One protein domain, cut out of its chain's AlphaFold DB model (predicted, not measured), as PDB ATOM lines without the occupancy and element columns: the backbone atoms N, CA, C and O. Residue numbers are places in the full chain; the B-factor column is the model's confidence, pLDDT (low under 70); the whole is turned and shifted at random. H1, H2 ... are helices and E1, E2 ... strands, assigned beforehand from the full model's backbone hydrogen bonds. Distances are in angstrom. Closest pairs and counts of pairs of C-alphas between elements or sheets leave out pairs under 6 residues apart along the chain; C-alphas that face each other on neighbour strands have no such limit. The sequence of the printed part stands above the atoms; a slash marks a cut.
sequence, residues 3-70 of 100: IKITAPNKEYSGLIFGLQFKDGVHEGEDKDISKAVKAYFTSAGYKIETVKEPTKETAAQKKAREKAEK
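AT A GLANCE: This is residues 3 to 70 of the 100 residues of an uncharacterized protein of Culicoidibacter larvae (UniProt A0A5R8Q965). A small sheet of three strands, E4, E1 and E5, is one part of a compact body, with the hairpin E2 and E3 near E4 and helix H1 near E5 and E1. Residues 54 to 70, including H2, stick out from this body as an arm. The 68 printed residues run E1, E2, E3, E4, H1, E5, H2; the class is mixed, helices and strands, and the antiparallel sheets have the orders E4, E1, E5 and E2, E3. The whole is loose, with a radius of gyration of the C-alphas of 14.5 A, and spans 38 by 27 by 18 A.

HOW THE PARTS SIT: Start at inner strand E1, residues 3 to 6, beside edge strands E4, residues 25 to 29, and E5, residues 47 to 51. Look for N 5 and O 26 at 2.8 A, and N 4 and O 49 at 2.8 A, both within hydrogen-bond range. H1, residues 35 to 43, only grazes this sheet with residues 38 to 42; its closest C-alphas to E5 are Thr 42 and Ile 48, 7.2 A. E4, H1 and E5 form a split strand-helix-strand unit, with E1 between its two strands and a right-handed crossover. In the hairpin E2, residues 14 to 16, and E3, residues 19 to 21, find N 16 and O 19 at 3.0 A. The closest C-alphas of E3 and E4 are Gln 20 and His 26, 5.9 A. H2, residues 59 to 70, is apart from H1 and not on the three-stranded sheet. Every O i to N i+4 pair is within hydrogen-bond range in H1, and 7 of 8 in H2.

IN THESE COORDINATES: Find C-alpha 3 at (-329.559, -267.276, -151.222), where E1 begins; it is 9.9 A long. E2 measures 6.8 A, E3 6.4 A, E4 13.5 A, H1 12.2 A and E5 12.5 A. H2 runs 18.1 A to C-alpha 70 at (-335.065, -294.886, -151.489).

THE WHOLE: The farthest C-alphas, Ala 36 and Lys 70, are 41.7 A apart. The printed part has no cut, and no link is long. Look for pLDDT under 70 at residues 52 to 70.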
ATOM      1  N   ILE A   3    -329.384-267.501-152.647       89.94
ATOM      2  CA  ILE A   3    -329.559-267.276-151.222       89.94
ATOM      3  C   ILE A   3    -330.665-268.190-150.723       89.94
ATOM      4  O   ILE A   3    -331.683-268.380-151.389       89.94
ATOM      5  N   LYS A   4    -330.438-268.760-149.548       91.12
ATOM      6  CA  LYS A   4    -331.417-269.538-148.811       91.12
ATOM      7  C   LYS A   4    -331.703-268.819-147.503       91.12
ATOM      8  O   LYS A   4    -330.779-268.532-146.746       91.12
ATOM      9  N   ILE A   5    -332.968-268.503-147.253       91.62
ATOM     10  CA  ILE A   5    -333.425-267.905-145.999       91.62
ATOM     11  C   ILE A   5    -334.278-268.938-145.279       91.62
ATOM     12  O   ILE A   5    -335.246-269.445-145.839       91.62
ATOM     13  N   THR A   6    -333.918-269.260-144.043       93.62
ATOM     14  CA  THR A   6    -334.633-270.216-143.198       93.62
ATOM     15  C   THR A   6    -335.256-269.494-142.015       93.62
ATOM     16  O   THR A   6    -334.569-268.813-141.255       93.62
ATOM     17  N   ALA A   7    -336.569-269.633-141.886       92.25
ATOM     18  CA  ALA A   7    -337.366-269.134-140.788       92.25
ATOM     19  C   ALA A   7    -337.078-269.914-139.498       92.25
ATOM     20  O   ALA A   7    -336.756-271.104-139.554       92.25
ATOM     21  N   PRO A   8    -337.227-269.272-138.327       91.31
ATOM     22  CA  PRO A   8    -337.121-269.968-137.047       91.31
ATOM     23  C   PRO A   8    -338.218-271.033-136.885       91.31
ATOM     24  O   PRO A   8    -337.973-272.087-136.303       91.31
ATOM     25  N   ASN A   9    -339.409-270.786-137.441       88.38
ATOM     26  CA  ASN A   9    -340.482-271.770-137.520       88.38
ATOM     27  C   ASN A   9    -340.386-272.561-138.837       88.38
ATOM     28  O   ASN A   9    -340.566-271.997-139.915       88.38
ATOM     29  N   LYS A  10    -340.139-273.872-138.738       84.00
ATOM     30  CA  LYS A  10    -340.003-274.788-139.885       84.00
ATOM     31  C   LYS A  10    -341.324-275.092-140.590       84.00
ATOM     32  O   LYS A  10    -341.306-275.540-141.722       84.00
ATOM     33  N   GLU A  11    -342.456-274.837-139.951       88.06
ATOM     34  CA  GLU A  11    -343.779-275.048-140.550       88.06
ATOM     35  C   GLU A  11    -344.304-273.766-141.217       88.06
ATOM     36  O   GLU A  11    -345.398-273.736-141.780       88.06
ATOM     37  N   TYR A  12    -343.527-272.675-141.175       87.19
ATOM     38  CA  TYR A  12    -343.944-271.397-141.732       87.19
ATOM     39  C   TYR A  12    -344.000-271.435-143.262       87.19
ATOM     40  O   TYR A  12    -342.976-271.455-143.944       87.19
ATOM     41  N   SER A  13    -345.209-271.347-143.803       91.25
ATOM     42  CA  SER A  13    -345.453-271.160-145.230       91.25
ATOM     43  C   SER A  13    -346.216-269.855-145.436       91.25
ATOM     44  O   SER A  13    -347.297-269.665-144.883       91.25
ATOM     45  N   GLY A  14    -345.646-268.923-146.197       92.06
ATOM     46  CA  GLY A  14    -346.201-267.577-146.329       92.06
ATOM     47  C   GLY A  14    -345.343-266.653-147.182       92.06
ATOM     48  O   GLY A  14    -344.327-267.070-147.733       92.06
ATOM     49  N   LEU A  15    -345.761-265.396-147.309       91.94
ATOM     50  CA  LEU A  15    -345.070-264.395-148.119       91.94
ATOM     51  C   LEU A  15    -344.680-263.193-147.255       91.94
ATOM     52  O   LEU A  15    -345.534-262.587-146.612       91.94
ATOM     53  N   ILE A  16    -343.393-262.836-147.253       89.62
ATOM     54  CA  ILE A  16    -342.857-261.680-146.515       89.62
ATOM     55  C   ILE A  16    -341.893-260.921-147.427       89.62
ATOM     56  O   ILE A  16    -340.998-261.529-148.005       89.62
ATOM     57  N   PHE A  17    -342.052-259.600-147.563       88.44
ATOM     58  CA  PHE A  17    -341.219-258.760-148.446       88.44
ATOM     59  C   PHE A  17    -341.127-259.277-149.897       88.44
ATOM     60  O   PHE A  17    -340.103-259.113-150.554       88.44
ATOM     61  N   GLY A  18    -342.185-259.928-150.394       87.25
ATOM     62  CA  GLY A  18    -342.199-260.545-151.727       87.25
ATOM     63  C   GLY A  18    -341.459-261.886-151.822       87.25
ATOM     64  O   GLY A  18    -341.419-262.478-152.896       87.25
ATOM     65  N   LEU A  19    -340.908-262.393-150.716       89.69
ATOM     66  CA  LEU A  19    -340.258-263.695-150.647       89.69
ATOM     67  C   LEU A  19    -341.270-264.751-150.209       89.69
ATOM     68  O   LEU A  19    -341.833-264.672-149.115       89.69
ATOM     69  N   GLN A  20    -341.493-265.743-151.068       92.62
ATOM     70  CA  GLN A  20    -342.327-266.895-150.748       92.62
ATOM     71  C   GLN A  20    -341.527-267.905-149.922       92.62
ATOM     72  O   GLN A  20    -340.525-268.440-150.401       92.62
ATOM     73  N   PHE A  21    -342.002-268.194-148.717       92.38
ATOM     74  CA  PHE A  21    -341.531-269.274-147.862       92.38
ATOM     75  C   PHE A  21    -342.439-270.495-148.027       92.38
ATOM     76  O   PHE A  21    -343.669-270.364-148.077       92.38
ATOM     77  N   LYS A  22    -341.820-271.670-148.107       90.19
ATOM     78  CA  LYS A  22    -342.461-272.984-148.017       90.19
ATOM     79  C   LYS A  22    -341.684-273.802-146.997       90.19
ATOM     80  O   LYS A  22    -340.459-273.846-147.091       90.19
ATOM     81  N   ASP A  23    -342.374-274.366-146.013       91.44
ATOM     82  CA  ASP A  23    -341.754-275.166-144.943       91.44
ATOM     83  C   ASP A  23    -340.581-274.429-144.268       91.44
ATOM     84  O   ASP A  23    -339.479-274.943-144.067       91.44
ATOM     85  N   GLY A  24    -340.800-273.142-143.989       89.38
ATOM     86  CA  GLY A  24    -339.839-272.248-143.363       89.38
ATOM     87  C   GLY A  24    -338.677-271.841-144.264       89.38
ATOM     88  O   GLY A  24    -337.751-271.200-143.781       89.38
ATOM     89  N   VAL A  25    -338.674-272.169-145.556       90.88
ATOM     90  CA  VAL A  25    -337.535-271.924-146.448       90.88
ATOM     91  C   VAL A  25    -337.932-271.062-147.642       90.88
ATOM     92  O   VAL A  25    -338.914-271.331-148.330       90.88
ATOM     93  N   HIS A  26    -337.125-270.039-147.913       91.94
ATOM     94  CA  HIS A  26    -337.121-269.299-149.168       91.94
ATOM     95  C   HIS A  26    -335.795-269.529-149.901       91.94
ATOM     96  O   HIS A  26    -334.725-269.375-149.310       91.94
ATOM     97  N   GLU A  27    -335.862-269.857-151.190       90.75
ATOM     98  CA  GLU A  27    -334.706-269.969-152.080       90.75
ATOM     99  C   GLU A  27    -334.862-268.973-153.231       90.75
ATOM    100  O   GLU A  27    -335.883-268.960-153.918       90.75
ATOM    101  N   GLY A  28    -333.848-268.138-153.444       87.56
ATOM    102  CA  GLY A  28    -333.885-267.080-154.452       87.56
ATOM    103  C   GLY A  28    -332.494-266.646-154.896       87.56
ATOM    104  O   GLY A  28    -331.482-267.243-154.512       87.56
ATOM    105  N   GLU A  29    -332.414-265.601-155.714       85.81
ATOM    106  CA  GLU A  29    -331.135-264.977-156.046       85.81
ATOM    107  C   GLU A  29    -330.806-263.866-155.041       85.81
ATOM    108  O   GLU A  29    -331.630-263.020-154.709       85.81
ATOM    109  N   ASP A  30    -329.558-263.833-154.571       82.62
ATOM    110  CA  ASP A  30    -329.084-262.847-153.589       82.62
ATOM    111  C   ASP A  30    -329.242-261.394-154.072       82.62
ATOM    112  O   ASP A  30    -329.435-260.487-153.260       82.62
ATOM    113  N   LYS A  31    -329.183-261.199-155.397       81.06
ATOM    114  CA  LYS A  31    -329.274-259.896-156.071       81.06
ATOM    115  C   LYS A  31    -330.649-259.239-155.914       81.06
ATOM    116  O   LYS A  31    -330.732-258.016-155.961       81.06
ATOM    117  N   ASP A  32    -331.691-260.040-155.698       80.50
ATOM    118  CA  ASP A  32    -333.073-259.571-155.597       80.50
ATOM    119  C   ASP A  32    -333.447-259.196-154.153       80.50
ATOM    120  O   ASP A  32    -334.511-258.634-153.899       80.50
ATOM    121  N   ILE A  33    -332.551-259.449-153.191       86.44
ATOM    122  CA  ILE A  33    -332.776-259.162-151.774       86.44
ATOM    123  C   ILE A  33    -331.930-257.965-151.343       86.44
ATOM    124  O   ILE A  33    -330.701-258.029-151.241       86.44
ATOM    125  N   SER A  34    -332.599-256.857-151.024       89.06
ATOM    126  CA  SER A  34    -331.931-255.646-150.546       89.06
ATOM    127  C   SER A  34    -331.249-255.859-149.184       89.06
ATOM    128  O   SER A  34    -331.658-256.690-148.370       89.06
ATOM    129  N   LYS A  35    -330.214-255.061-148.888       89.56
ATOM    130  CA  LYS A  35    -329.512-255.111-147.589       89.56
ATOM    131  C   LYS A  35    -330.452-254.880-146.401       89.56
ATOM    132  O   LYS A  35    -330.274-255.511-145.365       89.56
ATOM    133  N   ALA A  36    -331.454-254.012-146.564       90.12
ATOM    134  CA  ALA A  36    -332.453-253.736-145.533       90.12
ATOM    135  C   ALA A  36    -333.301-254.977-145.216       90.12
ATOM    136  O   ALA A  36    -333.513-255.300-144.050       90.12
ATOM    137  N   VAL A  37    -333.710-255.722-146.247       90.50
ATOM    138  CA  VAL A  37    -334.471-256.969-146.089       90.50
ATOM    139  C   VAL A  37    -333.619-258.048-145.411       90.50
ATOM    140  O   VAL A  37    -334.091-258.709-144.489       90.50
ATOM    141  N   LYS A  38    -332.333-258.176-145.772       90.38
ATOM    142  CA  LYS A  38    -331.408-259.093-145.076       90.38
ATOM    143  C   LYS A  38    -331.262-258.735-143.594       90.38
ATOM    144  O   LYS A  38    -331.360-259.618-142.750       90.38
ATOM    145  N   ALA A  39    -331.088-257.450-143.276       92.44
ATOM    146  CA  ALA A  39    -330.968-256.978-141.897       92.44
ATOM    147  C   ALA A  39    -332.233-257.258-141.070       92.44
ATOM    148  O   ALA A  39    -332.124-257.676-139.916       92.44
ATOM    149  N   TYR A  40    -333.419-257.088-141.666       93.44
ATOM    150  CA  TYR A  40    -334.682-257.474-141.038       93.44
ATOM    151  C   TYR A  40    -334.696-258.966-140.699       93.44
ATOM    152  O   TYR A  40    -334.906-259.324-139.545       93.44
ATOM    153  N   PHE A  41    -334.416-259.833-141.677       92.88
ATOM    154  CA  PHE A  41    -334.454-261.282-141.476       92.88
ATOM    155  C   PHE A  41    -333.451-261.740-140.413       92.88
ATOM    156  O   PHE A  41    -333.820-262.504-139.525       92.88
ATOM    157  N   THR A  42    -332.222-261.219-140.420       92.25
ATOM    158  CA  THR A  42    -331.239-261.521-139.369       92.25
ATOM    159  C   THR A  42    -331.708-261.053-137.987       92.25
ATOM    160  O   THR A  42    -331.561-261.791-137.017       92.25
ATOM    161  N   SER A  43    -332.322-259.869-137.886       92.44
ATOM    162  CA  SER A  43    -332.846-259.340-136.613       92.44
ATOM    163  C   SER A  43    -334.078-260.104-136.117       92.44
ATOM    164  O   SER A  43    -334.281-260.239-134.916       92.44
ATOM    165  N   ALA A  44    -334.880-260.637-137.039       90.94
ATOM    166  CA  ALA A  44    -336.047-261.468-136.757       90.94
ATOM    167  C   ALA A  44    -335.689-262.944-136.471       90.94
ATOM    168  O   ALA A  44    -336.585-263.770-136.311       90.94
ATOM    169  N   GLY A  45    -334.397-263.294-136.421       91.94
ATOM    170  CA  GLY A  45    -333.926-264.644-136.095       91.94
ATOM    171  C   GLY A  45    -333.923-265.633-137.266       91.94
ATOM    172  O   GLY A  45    -333.796-266.836-137.047       91.94
ATOM    173  N   TYR A  46    -334.051-265.160-138.507       92.62
ATOM    174  CA  TYR A  46    -333.935-265.997-139.699       92.62
ATOM    175  C   TYR A  46    -332.461-266.247-140.029       92.62
ATOM    176  O   TYR A  46    -331.613-265.353-139.945       92.62
ATOM    177  N   LYS A  47    -332.159-267.464-140.484       92.50
ATOM    178  CA  LYS A  47    -330.826-267.841-140.958       92.50
ATOM    179  C   LYS A  47    -330.710-267.542-142.450       92.50
ATOM    180  O   LYS A  47    -331.551-267.984-143.224       92.50
ATOM    181  N   ILE A  48    -329.671-266.815-142.856       91.06
ATOM    182  CA  ILE A  48    -329.407-266.480-144.261       91.06
ATOM    183  C   ILE A  48    -328.119-267.179-144.704       91.06
ATOM    184  O   ILE A  48    -327.061-266.951-144.121       91.06
ATOM    185  N   GLU A  49    -328.198-268.013-145.738       89.62
ATOM    186  CA  GLU A  49    -327.069-268.755-146.303       89.62
ATOM    187  C   GLU A  49    -326.866-268.375-147.773       89.62
ATOM    188  O   GLU A  49    -327.760-268.537-148.605       89.62
ATOM    189  N   THR A  50    -325.678-267.873-148.116       86.25
ATOM    190  CA  THR A  50    -325.307-267.623-149.513       86.25
ATOM    191  C   THR A  50    -324.785-268.915-150.128       86.25
ATOM    192  O   THR A  50    -323.682-269.372-149.823       86.25
ATOM    193  N   VAL A  51    -325.563-269.495-151.032       78.00
ATOM    194  CA  VAL A  51    -325.174-270.675-151.795       78.00
ATOM    195  C   VAL A  51    -324.403-270.196-153.025       78.00
ATOM    196  O   VAL A  51    -324.970-269.707-154.010       78.00
ATOM    197  N   LYS A  52    -323.071-270.304-152.968       67.12
ATOM    198  CA  LYS A  52    -322.255-270.272-154.187       67.12
ATOM    199  C   LYS A  52    -322.656-271.487-155.012       67.12
ATOM    200  O   LYS A  52    -322.512-272.611-154.541       67.12
ATOM    201  N   GLU A  53    -323.176-271.258-156.215       58.88
ATOM    202  CA  GLU A  53    -323.393-272.348-157.161       58.88
ATOM    203  C   GLU A  53    -322.065-273.092-157.340       58.88
ATOM    204  O   GLU A  53    -321.055-272.451-157.656       58.88
ATOM    205  N   PRO A  54    -322.017-274.412-157.102       52.38
ATOM    206  CA  PRO A  54    -320.843-275.174-157.457       52.38
ATOM    207  C   PRO A  54    -320.737-275.151-158.982       52.38
ATOM    208  O   PRO A  54    -321.576-275.693-159.700       52.38
ATOM    209  N   THR A  55    -319.695-274.511-159.499       53.31
ATOM    210  CA  THR A  55    -319.211-274.773-160.852       53.31
ATOM    211  C   THR A  55    -318.982-276.282-160.994       53.31
ATOM    212  O   THR A  55    -318.057-276.815-160.390       53.31
ATOM    213  N   LYS A  56    -319.826-276.932-161.809       47.06
ATOM    214  CA  LYS A  56    -319.846-278.360-162.186       47.06
ATOM    215  C   LYS A  56    -320.229-279.348-161.075       47.06
ATOM    216  O   LYS A  56    -319.426-279.748-160.241       47.06
ATOM    217  N   GLU A  57    -321.461-279.835-161.186       47.56
ATOM    218  CA  GLU A  57    -321.944-281.087-160.605       47.56
ATOM    219  C   GLU A  57    -320.986-282.243-160.957       47.56
ATOM    220  O   GLU A  57    -320.830-282.618-162.118       47.56
ATOM    221  N   THR A  58    -320.304-282.814-159.964       54.78
ATOM    222  CA  THR A  58    -319.626-284.106-160.136       54.78
ATOM    223  C   THR A  58    -320.644-285.230-159.985       54.78
ATOM    224  O   THR A  58    -321.420-285.225-159.029       54.78
ATOM    225  N   ALA A  59    -320.585-286.239-160.863       55.72
ATOM    226  CA  ALA A  59    -321.469-287.416-160.888       55.72
ATOM    227  C   ALA A  59    -321.643-288.139-159.528       55.72
ATOM    228  O   ALA A  59    -322.624-288.855-159.324       55.72
ATOM    229  N   ALA A  60    -320.729-287.923-158.579       53.88
ATOM    230  CA  ALA A  60    -320.828-288.404-157.204       53.88
ATOM    231  C   ALA A  60    -322.029-287.822-156.420       53.88
ATOM    232  O   ALA A  60    -322.640-288.548-155.640       53.88
ATOM    233  N   GLN A  61    -322.422-286.559-156.648       53.47
ATOM    234  CA  GLN A  61    -323.573-285.949-155.955       53.47
ATOM    235  C   GLN A  61    -324.920-286.468-156.472       53.47
ATOM    236  O   GLN A  61    -325.853-286.624-155.686       53.47
ATOM    237  N   LYS A  62    -325.006-286.830-157.758       54.22
ATOM    238  CA  LYS A  62    -326.219-287.416-158.345       54.22
ATOM    239  C   LYS A  62    -326.536-288.794-157.747       54.22
ATOM    240  O   LYS A  62    -327.678-289.055-157.383       54.22
ATOM    241  N   LYS A  63    -325.513-289.632-157.525       57.06
ATOM    242  CA  LYS A  63    -325.676-290.951-156.880       57.06
ATOM    243  C   LYS A  63    -326.050-290.881-155.395       57.06
ATOM    244  O   LYS A  63    -326.739-291.773-154.912       57.06
ATOM    245  N   ALA A  64    -325.614-289.850-154.672       56.25
ATOM    246  CA  ALA A  64    -325.957-289.697-153.256       56.25
ATOM    247  C   ALA A  64    -327.442-289.339-153.049       56.25
ATOM    248  O   ALA A  64    -328.052-289.798-152.086       56.25
ATOM    249  N   ARG A  65    -328.041-288.580-153.980       55.09
ATOM    250  CA  ARG A  65    -329.456-288.186-153.917       55.09
ATOM    251  C   ARG A  65    -330.410-289.349-154.213       55.09
ATOM    252  O   ARG A  65    -331.377-289.521-153.483       55.09
ATOM    253  N   GLU A  66    -330.091-290.196-155.193       53.94
ATOM    254  CA  GLU A  66    -330.892-291.396-155.506       53.94
ATOM    255  C   GLU A  66    -330.923-292.420-154.360       53.94
ATOM    256  O   GLU A  66    -331.902-293.147-154.201       53.94
ATOM    257  N   LYS A  67    -329.868-292.482-153.539       54.88
ATOM    258  CA  LYS A  67    -329.822-293.403-152.398       54.88
ATOM    259  C   LYS A  67    -330.685-292.917-151.224       54.88
ATOM    260  O   LYS A  67    -331.387-293.724-150.628       54.88
ATOM    261  N   ALA A  68    -330.684-291.612-150.945       57.28
ATOM    262  CA  ALA A  68    -331.451-291.034-149.839       57.28
ATOM    263  C   ALA A  68    -332.976-291.086-150.065       57.28
ATOM    264  O   ALA A  68    -333.731-291.266-149.114       57.28
ATOM    265  N   GLU A  69    -333.435-290.982-151.316       53.88
ATOM    266  CA  GLU A  69    -334.870-291.030-151.647       53.88
ATOM    267  C   GLU A  69    -335.463-292.443-151.492       53.88
ATOM    268  O   GLU A  69    -336.620-292.598-151.106       53.88
ATOM    269  N   LYS A  70    -334.650-293.490-151.697       53.56
ATOM    270  CA  LYS A  70    -335.065-294.886-151.489       53.56
ATOM    271  C   LYS A  70    -335.190-295.281-150.015       53.56
ATOM    272  O   LYS A  70    -336.001-296.145-149.704       53.56
TER     273      LYS A  70